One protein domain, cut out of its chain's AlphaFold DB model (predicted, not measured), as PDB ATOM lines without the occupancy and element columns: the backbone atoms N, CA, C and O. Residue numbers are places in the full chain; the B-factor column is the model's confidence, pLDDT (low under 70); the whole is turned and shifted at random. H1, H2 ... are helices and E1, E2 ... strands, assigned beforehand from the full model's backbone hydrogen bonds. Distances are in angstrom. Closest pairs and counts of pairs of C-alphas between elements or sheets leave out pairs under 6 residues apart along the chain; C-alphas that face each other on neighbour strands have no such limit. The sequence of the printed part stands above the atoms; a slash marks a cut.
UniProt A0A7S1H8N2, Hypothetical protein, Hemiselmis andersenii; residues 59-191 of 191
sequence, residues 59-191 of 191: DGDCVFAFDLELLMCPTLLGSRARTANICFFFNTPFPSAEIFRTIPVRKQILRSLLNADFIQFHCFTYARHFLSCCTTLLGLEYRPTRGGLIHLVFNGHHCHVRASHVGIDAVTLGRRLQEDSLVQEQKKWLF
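AT A GLANCE: This is residues 59 to 191 of the 191 residues of the protein "Hypothetical protein" of Hemiselmis andersenii (UniProt A0A7S1H8N2). A strongly twisted six-stranded sheet forms a wall, with H1 and H4 packed over one face, H3 between them at that face and H2 beside H4. The last stretch leaves this body as a thin arm holding H5 and H6; its residues 167 to 176 and 178 to 185 stick out, and the arm makes the longest axis. The printed part has 133 residues, with six named helices and six named strands in the order E1 H1 E2 H2 H3 E3 H4 E4 E5 E6 H5 H6; the class is mixed. The mixed sheet runs E1 E2 E3 E6 E5 E4. The whole is loose, with a radius of gyration of the C-alphas of 19.0 A and spans of 58 by 39 by 31 A.

IN THESE COORDINATES: The strands are E1, residues 62 to 66, from C-alpha 62 at (56.131, 57.451, 65.216); E2, 85 to 90, 16.9 A long; E3, 118 to 121; E4, 142 to 145; E5, 149 to 154, 16.1 A; and E6, 157 to 163, 20.1 A. The helices are H1, 73 to 78; H2, 97 to 100; H3, 106 to 113; H4, 124 to 138, 20.4 A; H5, 170 to 177; and H6, 180 to 189, 14.7 A, ending with C-alpha 189 at (24.189, 36.722, 83.295).

HOW THE PARTS SIT: E1 and E2 are parallel, with N 63 and O 85 at 2.8 A. E2 and E3 are parallel, with N 88 and O 118 at 2.8 A; E3 and E6 too, with N 119 and O 160 at 2.8 A. E4, E5 and E6 form a meander, each strand the antiparallel neighbour of the one before, in two hairpins; N 151 and O 143 are 2.8 A apart, N 161 and O 150 2.8 A. E1, H1, E2 and E2, H2 H3, E3 are strand-helix-strand units, parallel neighbours with helices between; E3, H4, E4 is a split one, with E6 and E5 between its strands. The three crossovers are right-handed. H1 and H4 are on the same face, making two layers, helices on one face of a sheet, at heights over the sheet of 9.2 A and 8.9 A. H3 only grazes the sheet, with residues 111 to 113. It touches H1, closest C-alphas Thr 75 and Ser 112 at 4.8 A, and H4 residues 133 to 138 alone, closest Leu 110 and Cys 134 at 6.9 A. H2 touches H4, closest C-alphas Ala 97 and Cys 133 at 5.1 A. H5 and H6 are close but not clearly touching, about perpendicular at 78 degrees. In H1, H3, H4, H5 and H6 every O i to N i+4 pair is within hydrogen-bond range; H2 is too short for one.

THE WHOLE: The C-alphas farthest apart, Gly 156 and Phe 191, are 61.4 A apart. The printed part has no cut and no long link. Its mean pLDDT is 88.0; residues 190 to 191 are under 70.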
ATOM      1  N   ASP A  59      59.906  59.298  56.914       81.12
ATOM      2  CA  ASP A  59      60.567  60.226  57.828       81.12
ATOM      3  C   ASP A  59      59.551  61.019  58.663       81.12
ATOM      4  O   ASP A  59      58.660  61.684  58.134       81.12
ATOM      5  N   GLY A  60      59.724  60.967  59.984       76.19
ATOM      6  CA  GLY A  60      58.839  61.615  60.951       76.19
ATOM      7  C   GLY A  60      57.745  60.713  61.524       76.19
ATOM      8  O   GLY A  60      57.091  61.127  62.484       76.19
ATOM      9  N   ASP A  61      57.574  59.490  61.014       82.69
ATOM     10  CA  ASP A  61      56.621  58.542  61.586       82.69
ATOM     11  C   ASP A  61      57.012  58.150  63.024       82.69
ATOM     12  O   ASP A  61      58.187  58.038  63.399       82.69
ATOM     13  N   CYS A  62      55.986  57.920  63.843       85.50
ATOM     14  CA  CYS A  62      56.131  57.451  65.216       85.50
ATOM     15  C   CYS A  62      55.804  55.961  65.289       85.50
ATOM     16  O   CYS A  62      54.695  55.544  64.952       85.50
ATOM     17  N   VAL A  63      56.742  55.163  65.794       89.38
ATOM     18  CA  VAL A  63      56.555  53.722  65.976       89.38
ATOM     19  C   VAL A  63      56.304  53.422  67.446       89.38
ATOM     20  O   VAL A  63      57.111  53.754  68.313       89.38
ATOM     21  N   PHE A  64      55.181  52.762  67.718       90.56
ATOM     22  CA  PHE A  64      54.768  52.367  69.059       90.56
ATOM     23  C   PHE A  64      54.980  50.863  69.229       90.56
ATOM     24  O   PHE A  64      54.331  50.061  68.561       90.56
ATOM     25  N   ALA A  65      55.891  50.485  70.121       89.88
ATOM     26  CA  ALA A  65      56.147  49.100  70.495       89.88
ATOM     27  C   ALA A  65      55.636  48.831  71.914       89.88
ATOM     28  O   ALA A  65      55.733  49.683  72.800       89.88
ATOM     29  N   PHE A  66      55.095  47.634  72.126       86.94
ATOM     30  CA  PHE A  66      54.429  47.265  73.368       86.94
ATOM     31  C   PHE A  66      54.990  45.955  73.917       86.94
ATOM     32  O   PHE A  66      55.232  45.016  73.162       86.94
ATOM     33  N   ASP A  67      55.123  45.917  75.240       85.31
ATOM     34  CA  ASP A  67      55.337  44.723  76.056       85.31
ATOM     35  C   ASP A  67      56.604  43.897  75.788       85.31
ATOM     36  O   ASP A  67      57.504  44.239  75.023       85.31
ATOM     37  N   LEU A  68      56.736  42.825  76.567       82.50
ATOM     38  CA  LEU A  68      57.943  42.021  76.697       82.50
ATOM     39  C   LEU A  68      58.267  41.211  75.434       82.50
ATOM     40  O   LEU A  68      59.375  40.695  75.305       82.50
ATOM     41  N   GLU A  69      57.340  41.083  74.495       83.56
ATOM     42  CA  GLU A  69      57.515  40.360  73.239       83.56
ATOM     43  C   GLU A  69      58.410  41.128  72.257       83.56
ATOM     44  O   GLU A  69      59.124  40.506  71.467       83.56
ATOM     45  N   LEU A  70      58.428  42.463  72.347       89.94
ATOM     46  CA  LEU A  70      59.094  43.353  71.390       89.94
ATOM     47  C   LEU A  70      60.288  44.124  71.980       89.94
ATOM     48  O   LEU A  70      60.673  45.171  71.463       89.94
ATOM     49  N   LEU A  71      60.931  43.619  73.038       90.31
ATOM     50  CA  LEU A  71      62.022  44.322  73.738       90.31
ATOM     51  C   LEU A  71      63.223  44.653  72.837       90.31
ATOM     52  O   LEU A  71      63.961  45.601  73.118       90.31
ATOM     53  N   MET A  72      63.447  43.882  71.767       93.62
ATOM     54  CA  MET A  72      64.543  44.127  70.820       93.62
ATOM     55  C   MET A  72      64.164  45.067  69.673       93.62
ATOM     56  O   MET A  72      65.052  45.553  68.969       93.62
ATOM     57  N   CYS A  73      62.875  45.373  69.526       91.94
ATOM     58  CA  CYS A  73      62.340  46.231  68.478       91.94
ATOM     59  C   CYS A  73      63.050  47.599  68.391       91.94
ATOM     60  O   CYS A  73      63.497  47.936  67.294       91.94
ATOM     61  N   PRO A  74      63.305  48.346  69.491       93.69
ATOM     62  CA  PRO A  74      63.937  49.662  69.374       93.69
ATOM     63  C   PRO A  74      65.367  49.624  68.816       93.69
ATOM     64  O   PRO A  74      65.725  50.458  67.992       93.69
ATOM     65  N   THR A  75      66.190  48.629  69.177       93.69
ATOM     66  CA  THR A  75      67.524  48.469  68.555       93.69
ATOM     67  C   THR A  75      67.418  48.170  67.066       93.69
ATOM     68  O   THR A  75      68.174  48.702  66.247       93.69
ATOM     69  N   LEU A  76      66.504  47.270  66.707       91.44
ATOM     70  CA  LEU A  76      66.353  46.812  65.332       91.44
ATOM     71  C   LEU A  76      65.809  47.926  64.432       91.44
ATOM     72  O   LEU A  76      66.299  48.058  63.309       91.44
ATOM     73  N   LEU A  77      64.894  48.749  64.950       88.75
ATOM     74  CA  LEU A  77      64.387  49.958  64.303       88.75
ATOM     75  C   LEU A  77      65.455  51.046  64.228       88.75
ATOM     76  O   LEU A  77      65.774  51.479  63.128       88.75
ATOM     77  N   GLY A  78      66.090  51.426  65.340       83.88
ATOM     78  CA  GLY A  78      67.076  52.515  65.359       83.88
ATOM     79  C   GLY A  78      68.287  52.269  64.450       83.88
ATOM     80  O   GLY A  78      68.873  53.202  63.904       83.88
ATOM     81  N   SER A  79      68.643  51.003  64.208       82.50
ATOM     82  CA  SER A  79      69.697  50.652  63.242       82.50
ATOM     83  C   SER A  79      69.303  50.850  61.770       82.50
ATOM     84  O   SER A  79      70.194  51.022  60.937       82.50
ATOM     85  N   ARG A  80      68.004  50.835  61.443       79.06
ATOM     86  CA  ARG A  80      67.468  50.824  60.068       79.06
ATOM     87  C   ARG A  80      66.657  52.072  59.701       79.06
ATOM     88  O   ARG A  80      66.625  52.431  58.534       79.06
ATOM     89  N   ALA A  81      66.059  52.735  60.687       74.94
ATOM     90  CA  ALA A  81      65.220  53.922  60.561       74.94
ATOM     91  C   ALA A  81      65.634  54.946  61.633       74.94
ATOM     92  O   ALA A  81      64.987  55.098  62.665       74.94
ATOM     93  N   ARG A  82      66.769  55.624  61.415       75.12
ATOM     94  CA  ARG A  82      67.363  56.559  62.398       75.12
ATOM     95  C   ARG A  82      66.526  57.814  62.660       75.12
ATOM     96  O   ARG A  82      66.796  58.516  63.624       75.12
ATOM     97  N   THR A  83      65.584  58.120  61.776       80.06
ATOM     98  CA  THR A  83      64.673  59.269  61.857       80.06
ATOM     99  C   THR A  83      63.348  58.920  62.540       80.06
ATOM    100  O   THR A  83      62.528  59.811  62.749       80.06
ATOM    101  N   ALA A  84      63.123  57.643  62.875       79.50
ATOM    102  CA  ALA A  84      61.906  57.187  63.531       79.50
ATOM    103  C   ALA A  84      61.859  57.644  64.985       79.50
ATOM    104  O   ALA A  84      62.806  57.415  65.729       79.50
ATOM    105  N   ASN A  85      60.715  58.195  65.390       86.81
ATOM    106  CA  ASN A  85      60.430  58.414  66.802       86.81
ATOM    107  C   ASN A  85      59.911  57.099  67.393       86.81
ATOM    108  O   ASN A  85      58.816  56.646  67.049       86.81
ATOM    109  N   ILE A  86      60.690  56.468  68.263       92.06
ATOM    110  CA  ILE A  86      60.375  55.158  68.828       92.06
ATOM    111  C   ILE A  86      59.847  55.333  70.251       92.06
ATOM    112  O   ILE A  86      60.556  55.763  71.162       92.06
ATOM    113  N   CYS A  87      58.599  54.922  70.459       92.62
ATOM    114  CA  CYS A  87      57.940  54.934  71.756       92.62
ATOM    115  C   CYS A  87      57.684  53.498  72.230       92.62
ATOM    116  O   CYS A  87      57.065  52.702  71.524       92.62
ATOM    117  N   PHE A  88      58.122  53.169  73.443       94.62
ATOM    118  CA  PHE A  88      57.971  51.848  74.041       94.62
ATOM    119  C   PHE A  88      57.064  51.883  75.269       94.62
ATOM    120  O   PHE A  88      57.253  52.707  76.161       94.62
ATOM    121  N   PHE A  89      56.114  50.957  75.364       92.19
ATOM    122  CA  PHE A  89      55.132  50.920  76.447       92.19
ATOM    123  C   PHE A  89      55.122  49.558  77.125       92.19
ATOM    124  O   PHE A  89      55.085  48.519  76.472       92.19
ATOM    125  N   PHE A  90      55.100  49.569  78.453       87.06
ATOM    126  CA  PHE A  90      54.957  48.362  79.256       87.06
ATOM    127  C   PHE A  90      53.536  48.255  79.798       87.06
ATOM    128  O   PHE A  90      53.151  49.048  80.663       87.06
ATOM    129  N   ASN A  91      52.788  47.242  79.354       84.12
ATOM    130  CA  ASN A  91      51.550  46.845  80.013       84.12
ATOM    131  C   ASN A  91      51.811  45.958  81.226       84.12
ATOM    132  O   ASN A  91      51.118  46.065  82.237       84.12
ATOM    133  N   THR A  92      52.851  45.131  81.160       80.31
ATOM    134  CA  THR A  92      53.283  44.326  82.307       80.31
ATOM    135  C   THR A  92      54.186  45.107  83.275       80.31
ATOM    136  O   THR A  92      54.968  45.959  82.843       80.31
ATOM    137  N   PRO A  93      54.139  44.813  84.588       82.81
ATOM    138  CA  PRO A  93      55.081  45.359  85.563       82.81
ATOM    139  C   PRO A  93      56.546  45.093  85.198       82.81
ATOM    140  O   PRO A  93      56.918  43.962  84.887       82.81
ATOM    141  N   PHE A  94      57.402  46.111  85.320       84.50
ATOM    142  CA  PHE A  94      58.841  45.923  85.135       84.50
ATOM    143  C   PHE A  94      59.464  45.271  86.384       84.50
ATOM    144  O   PHE A  94      59.217  45.750  87.499       84.50
ATOM    145  N   PRO A  95      60.270  44.203  86.238       83.94
ATOM    146  CA  PRO A  95      60.849  43.487  87.372       83.94
ATOM    147  C   PRO A  95      61.819  44.364  88.169       83.94
ATOM    148  O   PRO A  95      62.504  45.225  87.620       83.94
ATOM    149  N   SER A  96      61.934  44.102  89.473       82.12
ATOM    150  CA  SER A  96      62.921  44.777  90.320       82.12
ATOM    151  C   SER A  96      64.352  44.497  89.848       82.12
ATOM    152  O   SER A  96      64.636  43.470  89.228       82.12
ATOM    153  N   ALA A  97      65.292  45.382  90.189       81.19
ATOM    154  CA  ALA A  97      66.689  45.242  89.774       81.19
ATOM    155  C   ALA A  97      67.379  43.972  90.303       81.19
ATOM    156  O   ALA A  97      68.373  43.529  89.728       81.19
ATOM    157  N   GLU A  98      66.884  43.389  91.393       79.81
ATOM    158  CA  GLU A  98      67.357  42.106  91.926       79.81
ATOM    159  C   GLU A  98      66.920  40.941  91.040       79.81
ATOM    160  O   GLU A  98      67.748  40.122  90.648       79.81
ATOM    161  N   ILE A  99      65.644  40.918  90.649       79.25
ATOM    162  CA  ILE A  99      65.093  39.881  89.773       79.25
ATOM    163  C   ILE A  99      65.683  40.023  88.369       79.25
ATOM    164  O   ILE A  99      66.168  39.053  87.792       79.25
ATOM    165  N   PHE A 100      65.730  41.243  87.832       82.44
ATOM    166  CA  PHE A 100      66.242  41.511  86.488       82.44
ATOM    167  C   PHE A 100      67.722  41.122  86.325       82.44
ATOM    168  O   PHE A 100      68.160  40.734  85.241       82.44
ATOM    169  N   ARG A 101      68.504  41.149  87.415       81.00
ATOM    170  CA  ARG A 101      69.905  40.695  87.430       81.00
ATOM    171  C   ARG A 101      70.074  39.209  87.118       81.00
ATOM    172  O   ARG A 101      71.137  38.835  86.624       81.00
ATOM    173  N   THR A 102      69.049  38.396  87.359       80.31
ATOM    174  CA  THR A 102      69.078  36.953  87.078       80.31
ATOM    175  C   THR A 102      68.963  36.638  85.584       80.31
ATOM    176  O   THR A 102      69.342  35.551  85.160       80.31
ATOM    177  N   ILE A 103      68.511  37.595  84.761       79.81
ATOM    178  CA  ILE A 103      68.352  37.409  83.317       79.81
ATOM    179  C   ILE A 103      69.739  37.419  82.631       79.81
ATOM    180  O   ILE A 103      70.482  38.408  82.747       79.81
ATOM    181  N   PRO A 104      70.110  36.374  81.863       77.56
ATOM    182  CA  PRO A 104      71.414  36.306  81.192       77.56
ATOM    183  C   PRO A 104      71.641  37.449  80.189       77.56
ATOM    184  O   PRO A 104      72.712  38.054  80.164       77.56
ATOM    185  N   VAL A 105      70.600  37.811  79.433       84.94
ATOM    186  CA  VAL A 105      70.608  38.829  78.359       84.94
ATOM    187  C   VAL A 105      70.167  40.229  78.821       84.94
ATOM    188  O   VAL A 105      69.818  41.098  78.021       84.94
ATOM    189  N   ARG A 106      70.190  40.479  80.136       88.12
ATOM    190  CA  ARG A 106      69.712  41.721  80.775       88.12
ATOM    191  C   ARG A 106      70.291  43.005  80.177       88.12
ATOM    192  O   ARG A 106      69.582  43.995  80.031       88.12
ATOM    193  N   LYS A 107      71.584  43.007  79.827       92.12
ATOM    194  CA  LYS A 107      72.251  44.199  79.278       92.12
ATOM    195  C   LYS A 107      71.795  44.468  77.847       92.12
ATOM    196  O   LYS A 107      71.619  45.623  77.494       92.12
ATOM    197  N   GLN A 108      71.601  43.425  77.044       92.31
ATOM    198  CA  GLN A 108      71.107  43.529  75.673       92.31
ATOM    199  C   GLN A 108      69.697  44.128  75.660       92.31
ATOM    200  O   GLN A 108      69.458  45.080  74.926       92.31
ATOM    201  N   ILE A 109      68.819  43.647  76.546       91.06
ATOM    202  CA  ILE A 109      67.455  44.172  76.700       91.06
ATOM    203  C   ILE A 109      67.473  45.654  77.088       91.06
ATOM    204  O   ILE A 109      66.844  46.463  76.415       91.06
ATOM    205  N   LEU A 110      68.219  46.041  78.133       94.50
ATOM    206  CA  LEU A 110      68.263  47.448  78.559       94.50
ATOM    207  C   LEU A 110      68.827  48.367  77.483       94.50
ATOM    208  O   LEU A 110      68.268  49.427  77.237       94.50
ATOM    209  N   ARG A 111      69.921  47.957  76.834       95.56
ATOM    210  CA  ARG A 111      70.507  48.720  75.727       95.56
ATOM    211  C   ARG A 111      69.515  48.887  74.591       95.56
ATOM    212  O   ARG A 111      69.512  49.934  73.964       95.56
ATOM    213  N   SER A 112      68.682  47.875  74.359       95.31
ATOM    214  CA  SER A 112      67.637  47.983  73.364       95.31
ATOM    215  C   SER A 112      66.576  48.983  73.748       95.31
ATOM    216  O   SER A 112      66.356  49.921  72.999       95.31
ATOM    217  N   LEU A 113      65.999  48.864  74.937       95.31
ATOM    218  CA  LEU A 113      64.998  49.815  75.412       95.31
ATOM    219  C   LEU A 113      65.511  51.263  75.400       95.31
ATOM    220  O   LEU A 113      64.771  52.158  75.030       95.31
ATOM    221  N   LEU A 114      66.785  51.490  75.733       95.50
ATOM    222  CA  LEU A 114      67.407  52.822  75.727       95.50
ATOM    223  C   LEU A 114      67.621  53.430  74.329       95.50
ATOM    224  O   LEU A 114      67.921  54.621  74.241       95.50
ATOM    225  N   ASN A 115      67.467  52.643  73.260       94.62
ATOM    226  CA  ASN A 115      67.401  53.154  71.888       94.62
ATOM    227  C   ASN A 115      66.001  53.683  71.525       94.62
ATOM    228  O   ASN A 115      65.818  54.154  70.411       94.62
ATOM    229  N   ALA A 116      65.011  53.577  72.418       94.94
ATOM    230  CA  ALA A 116      63.732  54.259  72.256       94.94
ATOM    231  C   ALA A 116      63.834  55.714  72.738       94.94
ATOM    232  O   ALA A 116      64.477  55.995  73.753       94.94
ATOM    233  N   ASP A 117      63.174  56.634  72.038       93.38
ATOM    234  CA  ASP A 117      63.074  58.043  72.434       93.38
ATOM    235  C   ASP A 117      62.202  58.204  73.677       93.38
ATOM    236  O   ASP A 117      62.474  59.029  74.555       93.38
ATOM    237  N   PHE A 118      61.152  57.383  73.773       94.31
ATOM    238  CA  PHE A 118      60.194  57.425  74.864       94.31
ATOM    239  C   PHE A 118      59.923  56.037  75.437       94.31
ATOM    240  O   PHE A 118      59.672  55.090  74.699       94.31
ATOM    241  N   ILE A 119      59.908  55.919  76.764       96.31
ATOM    242  CA  ILE A 119      59.538  54.696  77.477       96.31
ATOM    243  C   ILE A 119      58.460  55.023  78.507       96.31
ATOM    244  O   ILE A 119      58.657  55.856  79.396       96.31
ATOM    245  N   GLN A 120      57.332  54.327  78.434       94.81
ATOM    246  CA  GLN A 120      56.203  54.540  79.324       94.81
ATOM    247  C   GLN A 120      55.878  53.317  80.179       94.81
ATOM    248  O   GLN A 120      55.819  52.182  79.709       94.81
ATOM    249  N   PHE A 121      55.589  53.595  81.448       94.19
ATOM    250  CA  PHE A 121      55.104  52.635  82.431       94.19
ATOM    251  C   PHE A 121      53.745  53.065  82.984       94.19
ATOM    252  O   PHE A 121      53.454  54.258  83.076       94.19
ATOM    253  N   HIS A 122      52.952  52.104  83.455       91.50
ATOM    254  CA  HIS A 122      51.680  52.386  84.130       91.50
ATOM    255  C   HIS A 122      51.828  53.174  85.431       91.50
ATOM    256  O   HIS A 122      50.977  53.992  85.763       91.50
ATOM    257  N   CYS A 123      52.892  52.926  86.196       91.00
ATOM    258  CA  CYS A 123      53.109  53.574  87.484       91.00
ATOM    259  C   CYS A 123      54.588  53.881  87.731       91.00
ATOM    260  O   CYS A 123      55.495  53.283  87.143       91.00
ATOM    261  N   PHE A 124      54.832  54.822  88.642       92.31
ATOM    262  CA  PHE A 124      56.182  55.290  88.944       92.31
ATOM    263  C   PHE A 124      57.063  54.205  89.579       92.31
ATOM    264  O   PHE A 124      58.271  54.190  89.357       92.31
ATOM    265  N   THR A 125      56.480  53.254  90.313       91.88
ATOM    266  CA  THR A 125      57.223  52.133  90.909       91.88
ATOM    267  C   THR A 125      57.918  51.281  89.844       91.88
ATOM    268  O   THR A 125      59.094  50.954  89.996       91.88
ATOM    269  N   TYR A 126      57.242  50.984  88.730       91.50
ATOM    270  CA  TYR A 126      57.831  50.200  87.638       91.50
ATOM    271  C   TYR A 126      58.898  50.997  86.886       91.50
ATOM    272  O   TYR A 126      59.984  50.475  86.633       91.50
ATOM    273  N   ALA A 127      58.649  52.289  86.645       94.38
ATOM    274  CA  ALA A 127      59.657  53.185  86.084       94.38
ATOM    275  C   ALA A 127      60.922  53.226  86.958       94.38
ATOM    276  O   ALA A 127      62.035  53.111  86.452       94.38
ATOM    277  N   ARG A 128      60.779  53.300  88.288       94.12
ATOM    278  CA  ARG A 128      61.912  53.250  89.227       94.12
ATOM    279  C   ARG A 128      62.704  51.952  89.137       94.12
ATOM    280  O   ARG A 128      63.928  51.996  89.247       94.12
ATOM    281  N   HIS A 129      62.044  50.810  88.960       93.12
ATOM    282  CA  HIS A 129      62.747  49.542  88.775       93.12
ATOM    283  C   HIS A 129      63.586  49.544  87.495       93.12
ATOM    284  O   HIS A 129      64.760  49.176  87.547       93.12
ATOM    285  N   PHE A 130      63.037  50.046  86.386       94.88
ATOM    286  CA  PHE A 130      63.780  50.228  85.138       94.88
ATOM    287  C   PHE A 130      64.980  51.176  85.303       94.88
ATOM    288  O   PHE A 130      66.103  50.824  84.935       94.88
ATOM    289  N   LEU A 131      64.778  52.340  85.926       96.06
ATOM    290  CA  LEU A 131      65.844  53.313  86.188       96.06
ATOM    291  C   LEU A 131      66.951  52.722  87.069       96.06
ATOM    292  O   LEU A 131      68.132  52.854  86.758       96.06
ATOM    293  N   SER A 132      66.577  51.999  88.127       95.50
ATOM    294  CA  SER A 132      67.525  51.299  88.998       95.50
ATOM    295  C   SER A 132      68.331  50.245  88.233       95.50
ATOM    296  O   SER A 132      69.539  50.127  88.450       95.50
ATOM    297  N   CYS A 133      67.705  49.522  87.298       94.25
ATOM    298  CA  CYS A 133      68.412  48.605  86.405       94.25
ATOM    299  C   CYS A 133      69.407  49.344  85.503       94.25
ATOM    300  O   CYS A 133      70.548  48.898  85.385       94.25
ATOM    301  N   CYS A 134      69.019  50.480  84.917       96.12
ATOM    302  CA  CYS A 134      69.898  51.298  84.078       96.12
ATOM    303  C   CYS A 134      71.120  51.804  84.858       96.12
ATOM    304  O   CYS A 134      72.253  51.643  84.403       96.12
ATOM    305  N   THR A 135      70.921  52.323  86.068       95.31
ATOM    306  CA  THR A 135      72.025  52.782  86.920       95.31
ATOM    307  C   THR A 135      72.918  51.627  87.365       95.31
ATOM    308  O   THR A 135      74.131  51.688  87.212       95.31
ATOM    309  N   THR A 136      72.341  50.527  87.852       93.81
ATOM    310  CA  THR A 136      73.124  49.430  88.449       93.81
ATOM    311  C   THR A 136      73.862  48.592  87.401       93.81
ATOM    312  O   THR A 136      74.967  48.119  87.650       93.81
ATOM    313  N   LEU A 137      73.254  48.357  86.232       92.62
ATOM    314  CA  LEU A 137      73.804  47.450  85.215       92.62
ATOM    315  C   LEU A 137      74.603  48.156  84.123       92.62
ATOM    316  O   LEU A 137      75.472  47.516  83.519       92.62
ATOM    317  N   LEU A 138      74.284  49.422  83.842       94.38
ATOM    318  CA  LEU A 138      74.909  50.212  82.781       94.38
ATOM    319  C   LEU A 138      75.641  51.456  83.305       94.38
ATOM    320  O   LEU A 138      76.321  52.101  82.516       94.38
ATOM    321  N   GLY A 139      75.546  51.775  84.601       94.62
ATOM    322  CA  GLY A 139      76.215  52.940  85.187       94.62
ATOM    323  C   GLY A 139      75.610  54.274  84.750       94.62
ATOM    324  O   GLY A 139      76.305  55.283  84.757       94.62
ATOM    325  N   LEU A 140      74.345  54.280  84.318       95.75
ATOM    326  CA  LEU A 140      73.700  55.483  83.798       95.75
ATOM    327  C   LEU A 140      73.116  56.350  84.912       95.75
ATOM    328  O   LEU A 140      72.438  55.864  85.823       95.75
ATOM    329  N   GLU A 141      73.319  57.652  84.770       94.75
ATOM    330  CA  GLU A 141      72.612  58.671  85.533       94.75
ATOM    331  C   GLU A 141      71.330  59.084  84.806       94.75
ATOM    332  O   GLU A 141      71.248  59.059  83.575       94.75
ATOM    333  N   TYR A 142      70.325  59.491  85.575       94.88
ATOM    334  CA  TYR A 142      69.078  60.033  85.053       94.88
ATOM    335  C   TYR A 142      68.722  61.326  85.775       94.88
ATOM    336  O   TYR A 142      69.085  61.523  86.936       94.88
ATOM    337  N   ARG A 143      68.000  62.216  85.093       94.88
ATOM    338  CA  ARG A 143      67.613  63.520  85.639       94.88
ATOM    339  C   ARG A 143      66.117  63.760  85.472       94.88
ATOM    340  O   ARG A 143      65.595  63.595  84.369       94.88
ATOM    341  N   PRO A 144      65.396  64.163  86.530       93.50
ATOM    342  CA  PRO A 144      64.016  64.592  86.378       93.50
ATOM    343  C   PRO A 144      63.963  65.870  85.531       93.50
ATOM    344  O   PRO A 144      64.796  66.764  85.663       93.50
ATOM    345  N   THR A 145      62.971  65.946  84.656       92.25
ATOM    346  CA  THR A 145      62.699  67.078  83.766       92.25
ATOM    347  C   THR A 145      61.286  67.606  84.039       92.25
ATOM    348  O   THR A 145      60.479  66.968  84.721       92.25
ATOM    349  N   ARG A 146      60.964  68.800  83.529       85.81
ATOM    350  CA  ARG A 146      59.620  69.387  83.639       85.81
ATOM    351  C   ARG A 146      58.550  68.426  83.095       85.81
ATOM    352  O   ARG A 146      58.796  67.681  82.152       85.81
ATOM    353  N   GLY A 147      57.359  68.460  83.695       82.25
ATOM    354  CA  GLY A 147      56.219  67.644  83.256       82.25
ATOM    355  C   GLY A 147      56.238  66.184  83.726       82.25
ATOM    356  O   GLY A 147      55.493  65.371  83.187       82.25
ATOM    357  N   GLY A 148      57.070  65.837  84.716       85.88
ATOM    358  CA  GLY A 148      57.124  64.480  85.278       85.88
ATOM    359  C   GLY A 148      57.867  63.467  84.403       85.88
ATOM    360  O   GLY A 148      57.706  62.262  84.588       85.88
ATOM    361  N   LEU A 149      58.666  63.952  83.449       92.56
ATOM    362  CA  LEU A 149      59.543  63.134  82.617       92.56
ATOM    363  C   LEU A 149      60.883  62.907  83.312       92.56
ATOM    364  O   LEU A 149      61.374  63.768  84.040       92.56
ATOM    365  N   ILE A 150      61.506  61.767  83.044       96.56
ATOM    366  CA  ILE A 150      62.845  61.437  83.528       96.56
ATOM    367  C   ILE A 150      63.731  61.208  82.315       96.56
ATOM    368  O   ILE A 150      63.427  60.375  81.472       96.56
ATOM    369  N   HIS A 151      64.809  61.970  82.213       96.75
ATOM    370  CA  HIS A 151      65.706  61.958  81.069       96.75
ATOM    371  C   HIS A 151      66.941  61.100  81.350       96.75
ATOM    372  O   HIS A 151      67.545  61.212  82.420       96.75
ATOM    373  N   LEU A 152      67.306  60.255  80.385       96.19
ATOM    374  CA  LEU A 152      68.540  59.472  80.343       96.19
ATOM    375  C   LEU A 152      69.279  59.744  79.034       96.19
ATOM    376  O   LEU A 152      68.661  59.986  77.996       96.19
ATOM    377  N   VAL A 153      70.605  59.626  79.075       95.56
ATOM    378  CA  VAL A 153      71.448  59.645  77.876       95.56
ATOM    379  C   VAL A 153      72.208  58.330  77.783       95.56
ATOM    380  O   VAL A 153      72.898  57.943  78.725       95.56
ATOM    381  N   PHE A 154      72.101  57.647  76.647       94.06
ATOM    382  CA  PHE A 154      72.810  56.402  76.371       94.06
ATOM    383  C   PHE A 154      73.486  56.488  75.002       94.06
ATOM    384  O   PHE A 154      72.814  56.633  73.993       94.06
ATOM    385  N   ASN A 155      74.820  56.423  74.946       91.19
ATOM    386  CA  ASN A 155      75.592  56.548  73.695       91.19
ATOM    387  C   ASN A 155      75.243  57.800  72.854       91.19
ATOM    388  O   ASN A 155      75.236  57.745  71.628       91.19
ATOM    389  N   GLY A 156      74.930  58.923  73.508       90.62
ATOM    390  CA  GLY A 156      74.486  60.154  72.840       90.62
ATOM    391  C   GLY A 156      73.012  60.155  72.414       90.62
ATOM    392  O   GLY A 156      72.518  61.191  71.984       90.62
ATOM    393  N   HIS A 157      72.297  59.039  72.578       91.25
ATOM    394  CA  HIS A 157      70.854  58.943  72.388       91.25
ATOM    395  C   HIS A 157      70.108  59.447  73.627       91.25
ATOM    396  O   HIS A 157      70.489  59.128  74.758       91.25
ATOM    397  N   HIS A 158      69.048  60.226  73.423       93.56
ATOM    398  CA  HIS A 158      68.237  60.796  74.494       93.56
ATOM    399  C   HIS A 158      66.973  59.956  74.680       93.56
ATOM    400  O   HIS A 158      66.174  59.826  73.767       93.56
ATOM    401  N   CYS A 159      66.780  59.418  75.881       95.38
ATOM    402  CA  CYS A 159      65.617  58.609  76.228       95.38
ATOM    403  C   CYS A 159      64.818  59.305  77.333       95.38
ATOM    404  O   CYS A 159      65.368  59.707  78.363       95.38
ATOM    405  N   HIS A 160      63.505  59.406  77.153       96.19
ATOM    406  CA  HIS A 160      62.577  59.980  78.122       96.19
ATOM    407  C   HIS A 160      61.688  58.894  78.724       96.19
ATOM    408  O   HIS A 160      61.005  58.166  78.016       96.19
ATOM    409  N   VAL A 161      61.663  58.800  80.049       96.81
ATOM    410  CA  VAL A 161      60.842  57.847  80.796       96.81
ATOM    411  C   VAL A 161      59.673  58.574  81.448       96.81
ATOM    412  O   VAL A 161      59.867  59.592  82.121       96.81
ATOM    413  N   ARG A 162      58.460  58.032  81.304       94.44
ATOM    414  CA  ARG A 162      57.247  58.540  81.957       94.44
ATOM    415  C   ARG A 162      56.470  57.430  82.647       94.44
ATOM    416  O   ARG A 162      56.392  56.305  82.164       94.44
ATOM    417  N   ALA A 163      55.832  57.779  83.757       92.75
ATOM    418  CA  ALA A 163      54.781  56.971  84.353       92.75
ATOM    419  C   ALA A 163      53.419  57.637  84.128       92.75
ATOM    420  O   ALA A 163      53.246  58.809  84.461       92.75
ATOM    421  N   SER A 164      52.465  56.906  83.556       89.06
ATOM    422  CA  SER A 164      51.076  57.347  83.426       89.06
ATOM    423  C   SER A 164      50.151  56.148  83.284       89.06
ATOM    424  O   SER A 164      50.444  55.220  82.533       89.06
ATOM    425  N   HIS A 165      49.011  56.213  83.965       84.50
ATOM    426  CA  HIS A 165      47.973  55.194  83.891       84.50
ATOM    427  C   HIS A 165      47.301  55.192  82.515       84.50
ATOM    428  O   HIS A 165      47.046  56.258  81.947       84.50
ATOM    429  N   VAL A 166      46.985  54.000  82.005       81.56
ATOM    430  CA  VAL A 166      46.073  53.846  80.866       81.56
ATOM    431  C   VAL A 166      44.641  53.978  81.377       81.56
ATOM    432  O   VAL A 166      44.226  53.261  82.287       81.56
ATOM    433  N   GLY A 167      43.911  54.943  80.823       79.69
ATOM    434  CA  GLY A 167      42.504  55.179  81.131       79.69
ATOM    435  C   GLY A 167      41.578  54.388  80.212       79.69
ATOM    436  O   GLY A 167      41.956  53.993  79.112       79.69
ATOM    437  N   ILE A 168      40.343  54.196  80.663       86.81
ATOM    438  CA  ILE A 168      39.248  53.684  79.835       86.81
ATOM    439  C   ILE A 168      38.459  54.886  79.312       86.81
ATOM    440  O   ILE A 168      38.233  55.845  80.055       86.81
ATOM    441  N   ASP A 169      38.003  54.831  78.059       89.25
ATOM    442  CA  ASP A 169      37.025  55.790  77.541       89.25
ATOM    443  C   ASP A 169      35.663  55.544  78.207       89.25
ATOM    444  O   ASP A 169      34.821  54.777  77.730       89.25
ATOM    445  N   ALA A 170      35.469  56.193  79.354       89.31
ATOM    446  CA  ALA A 170      34.261  56.081  80.158       89.31
ATOM    447  C   ALA A 170      33.012  56.572  79.411       89.31
ATOM    448  O   ALA A 170      31.919  56.069  79.661       89.31
ATOM    449  N   VAL A 171      33.161  57.524  78.484       91.00
ATOM    450  CA  VAL A 171      32.037  58.090  77.730       91.00
ATOM    451  C   VAL A 171      31.532  57.072  76.717       91.00
ATOM    452  O   VAL A 171      30.338  56.772  76.676       91.00
ATOM    453  N   THR A 172      32.438  56.504  75.921       90.62
ATOM    454  CA  THR A 172      32.073  55.466  74.955       90.62
ATOM    455  C   THR A 172      31.575  54.211  75.660       90.62
ATOM    456  O   THR A 172      30.565  53.649  75.241       90.62
ATOM    457  N   LEU A 173      32.217  53.800  76.758       89.00
ATOM    458  CA  LEU A 173      31.750  52.665  77.551       89.00
ATOM    459  C   LEU A 173      30.342  52.914  78.112       89.00
ATOM    460  O   LEU A 173      29.475  52.059  77.966       89.00
ATOM    461  N   GLY A 174      30.091  54.093  78.685       89.31
ATOM    462  CA  GLY A 174      28.781  54.467  79.215       89.31
ATOM    463  C   GLY A 174      27.685  54.450  78.150       89.31
ATOM    464  O   GLY A 174      26.601  53.934  78.405       89.31
ATOM    465  N   ARG A 175      27.983  54.937  76.937       89.00
ATOM    466  CA  ARG A 175      27.050  54.883  75.799       89.00
ATOM    467  C   ARG A 175      26.715  53.443  75.413       89.00
ATOM    468  O   ARG A 175      25.547  53.120  75.247       89.00
ATOM    469  N   ARG A 176      27.727  52.578  75.303       85.94
ATOM    470  CA  ARG A 176      27.533  51.173  74.912       85.94
ATOM    471  C   ARG A 176      26.762  50.379  75.960       85.94
ATOM    472  O   ARG A 176      25.935  49.553  75.611       85.94
ATOM    473  N   LEU A 177      26.970  50.663  77.245       85.75
ATOM    474  CA  LEU A 177      26.215  50.019  78.326       85.75
ATOM    475  C   LEU A 177      24.705  50.320  78.287       85.75
ATOM    476  O   LEU A 177      23.938  49.592  78.908       85.75
ATOM    477  N   GLN A 178      24.275  51.365  77.575       86.19
ATOM    478  CA  GLN A 178      22.859  51.706  77.391       86.19
ATOM    479  C   GLN A 178      22.227  51.035  76.161       86.19
ATOM    480  O   GLN A 178      21.032  51.202  75.936       86.19
ATOM    481  N   GLU A 179      22.992  50.292  75.355       89.50
ATOM    482  CA  GLU A 179      22.460  49.587  74.186       89.50
ATOM    483  C   GLU A 179      21.556  48.424  74.626       89.50
ATOM    484  O   GLU A 179      21.973  47.552  75.392       89.50
ATOM    485  N   ASP A 180      20.320  48.384  74.109       81.06
ATOM    486  CA  ASP A 180      19.301  47.398  74.501       81.06
ATOM    487  C   ASP A 180      19.783  45.946  74.362       81.06
ATOM    488  O   ASP A 180      19.448  45.095  75.187       81.06
ATOM    489  N   SER A 181      20.611  45.655  73.356       82.50
ATOM    490  CA  SER A 181      21.218  44.335  73.147       82.50
ATOM    491  C   SER A 181      22.077  43.891  74.335       82.50
ATOM    492  O   SER A 181      21.935  42.763  74.812       82.50
ATOM    493  N   LEU A 182      22.920  44.787  74.854       78.44
ATOM    494  CA  LEU A 182      23.815  44.520  75.979       78.44
ATOM    495  C   LEU A 182      23.059  44.499  77.308       78.44
ATOM    496  O   LEU A 182      23.376  43.686  78.172       78.44
ATOM    497  N   VAL A 183      22.015  45.316  77.461       77.50
ATOM    498  CA  VAL A 183      21.151  45.296  78.653       77.50
ATOM    499  C   VAL A 183      20.391  43.968  78.768       77.50
ATOM    500  O   VAL A 183      20.258  43.423  79.866       77.50
ATOM    501  N   GLN A 184      19.903  43.413  77.653       74.00
ATOM    502  CA  GLN A 184      19.244  42.100  77.652       74.00
ATOM    503  C   GLN A 184      20.230  40.959  77.924       74.00
ATOM    504  O   GLN A 184      19.913  40.032  78.669       74.00
ATOM    505  N   GLU A 185      21.444  41.041  77.379       77.06
ATOM    506  CA  GLU A 185      22.498  40.070  77.666       77.06
ATOM    507  C   GLU A 185      22.954  40.143  79.132       77.06
ATOM    508  O   GLU A 185      23.070  39.114  79.789       77.06
ATOM    509  N   GLN A 186      23.108  41.341  79.703       76.69
ATOM    510  CA  GLN A 186      23.457  41.527  81.114       76.69
ATOM    511  C   GLN A 186      22.422  40.887  82.051       76.69
ATOM    512  O   GLN A 186      22.792  40.238  83.029       76.69
ATOM    513  N   LYS A 187      21.126  41.005  81.730       74.75
ATOM    514  CA  LYS A 187      20.048  40.335  82.476       74.75
ATOM    515  C   LYS A 187      20.153  38.809  82.433       74.75
ATOM    516  O   LYS A 187      19.737  38.162  83.386       74.75
ATOM    517  N   LYS A 188      20.725  38.240  81.368       79.00
ATOM    518  CA  LYS A 188      20.939  36.793  81.210       79.00
ATOM    519  C   LYS A 188      22.073  36.255  82.090       79.00
ATOM    520  O   LYS A 188      22.033  35.091  82.455       79.00
ATOM    521  N   TRP A 189      23.064  37.084  82.417       72.69
ATOM    522  CA  TRP A 189      24.189  36.722  83.295       72.69
ATOM    523  C   TRP A 189      23.921  36.996  84.783       72.69
ATOM    524  O   TRP A 189      24.691  36.550  85.631       72.69
ATOM    525  N   LEU A 190      22.871  37.760  85.105       67.38
ATOM    526  CA  LEU A 190      22.510  38.152  86.475       67.38
ATOM    527  C   LEU A 190      21.481  37.222  87.150       67.38
ATOM    528  O   LEU A 190      21.059  37.515  88.267       67.38
ATOM    529  N   PHE A 191      21.120  36.106  86.512       49.72
ATOM    530  CA  PHE A 191      20.288  35.022  87.055       49.72
ATOM    531  C   PHE A 191      20.795  33.661  86.552       49.72
ATOM    532  O   PHE A 191      20.096  32.651  86.788       49.72
TER     533      PHE A 191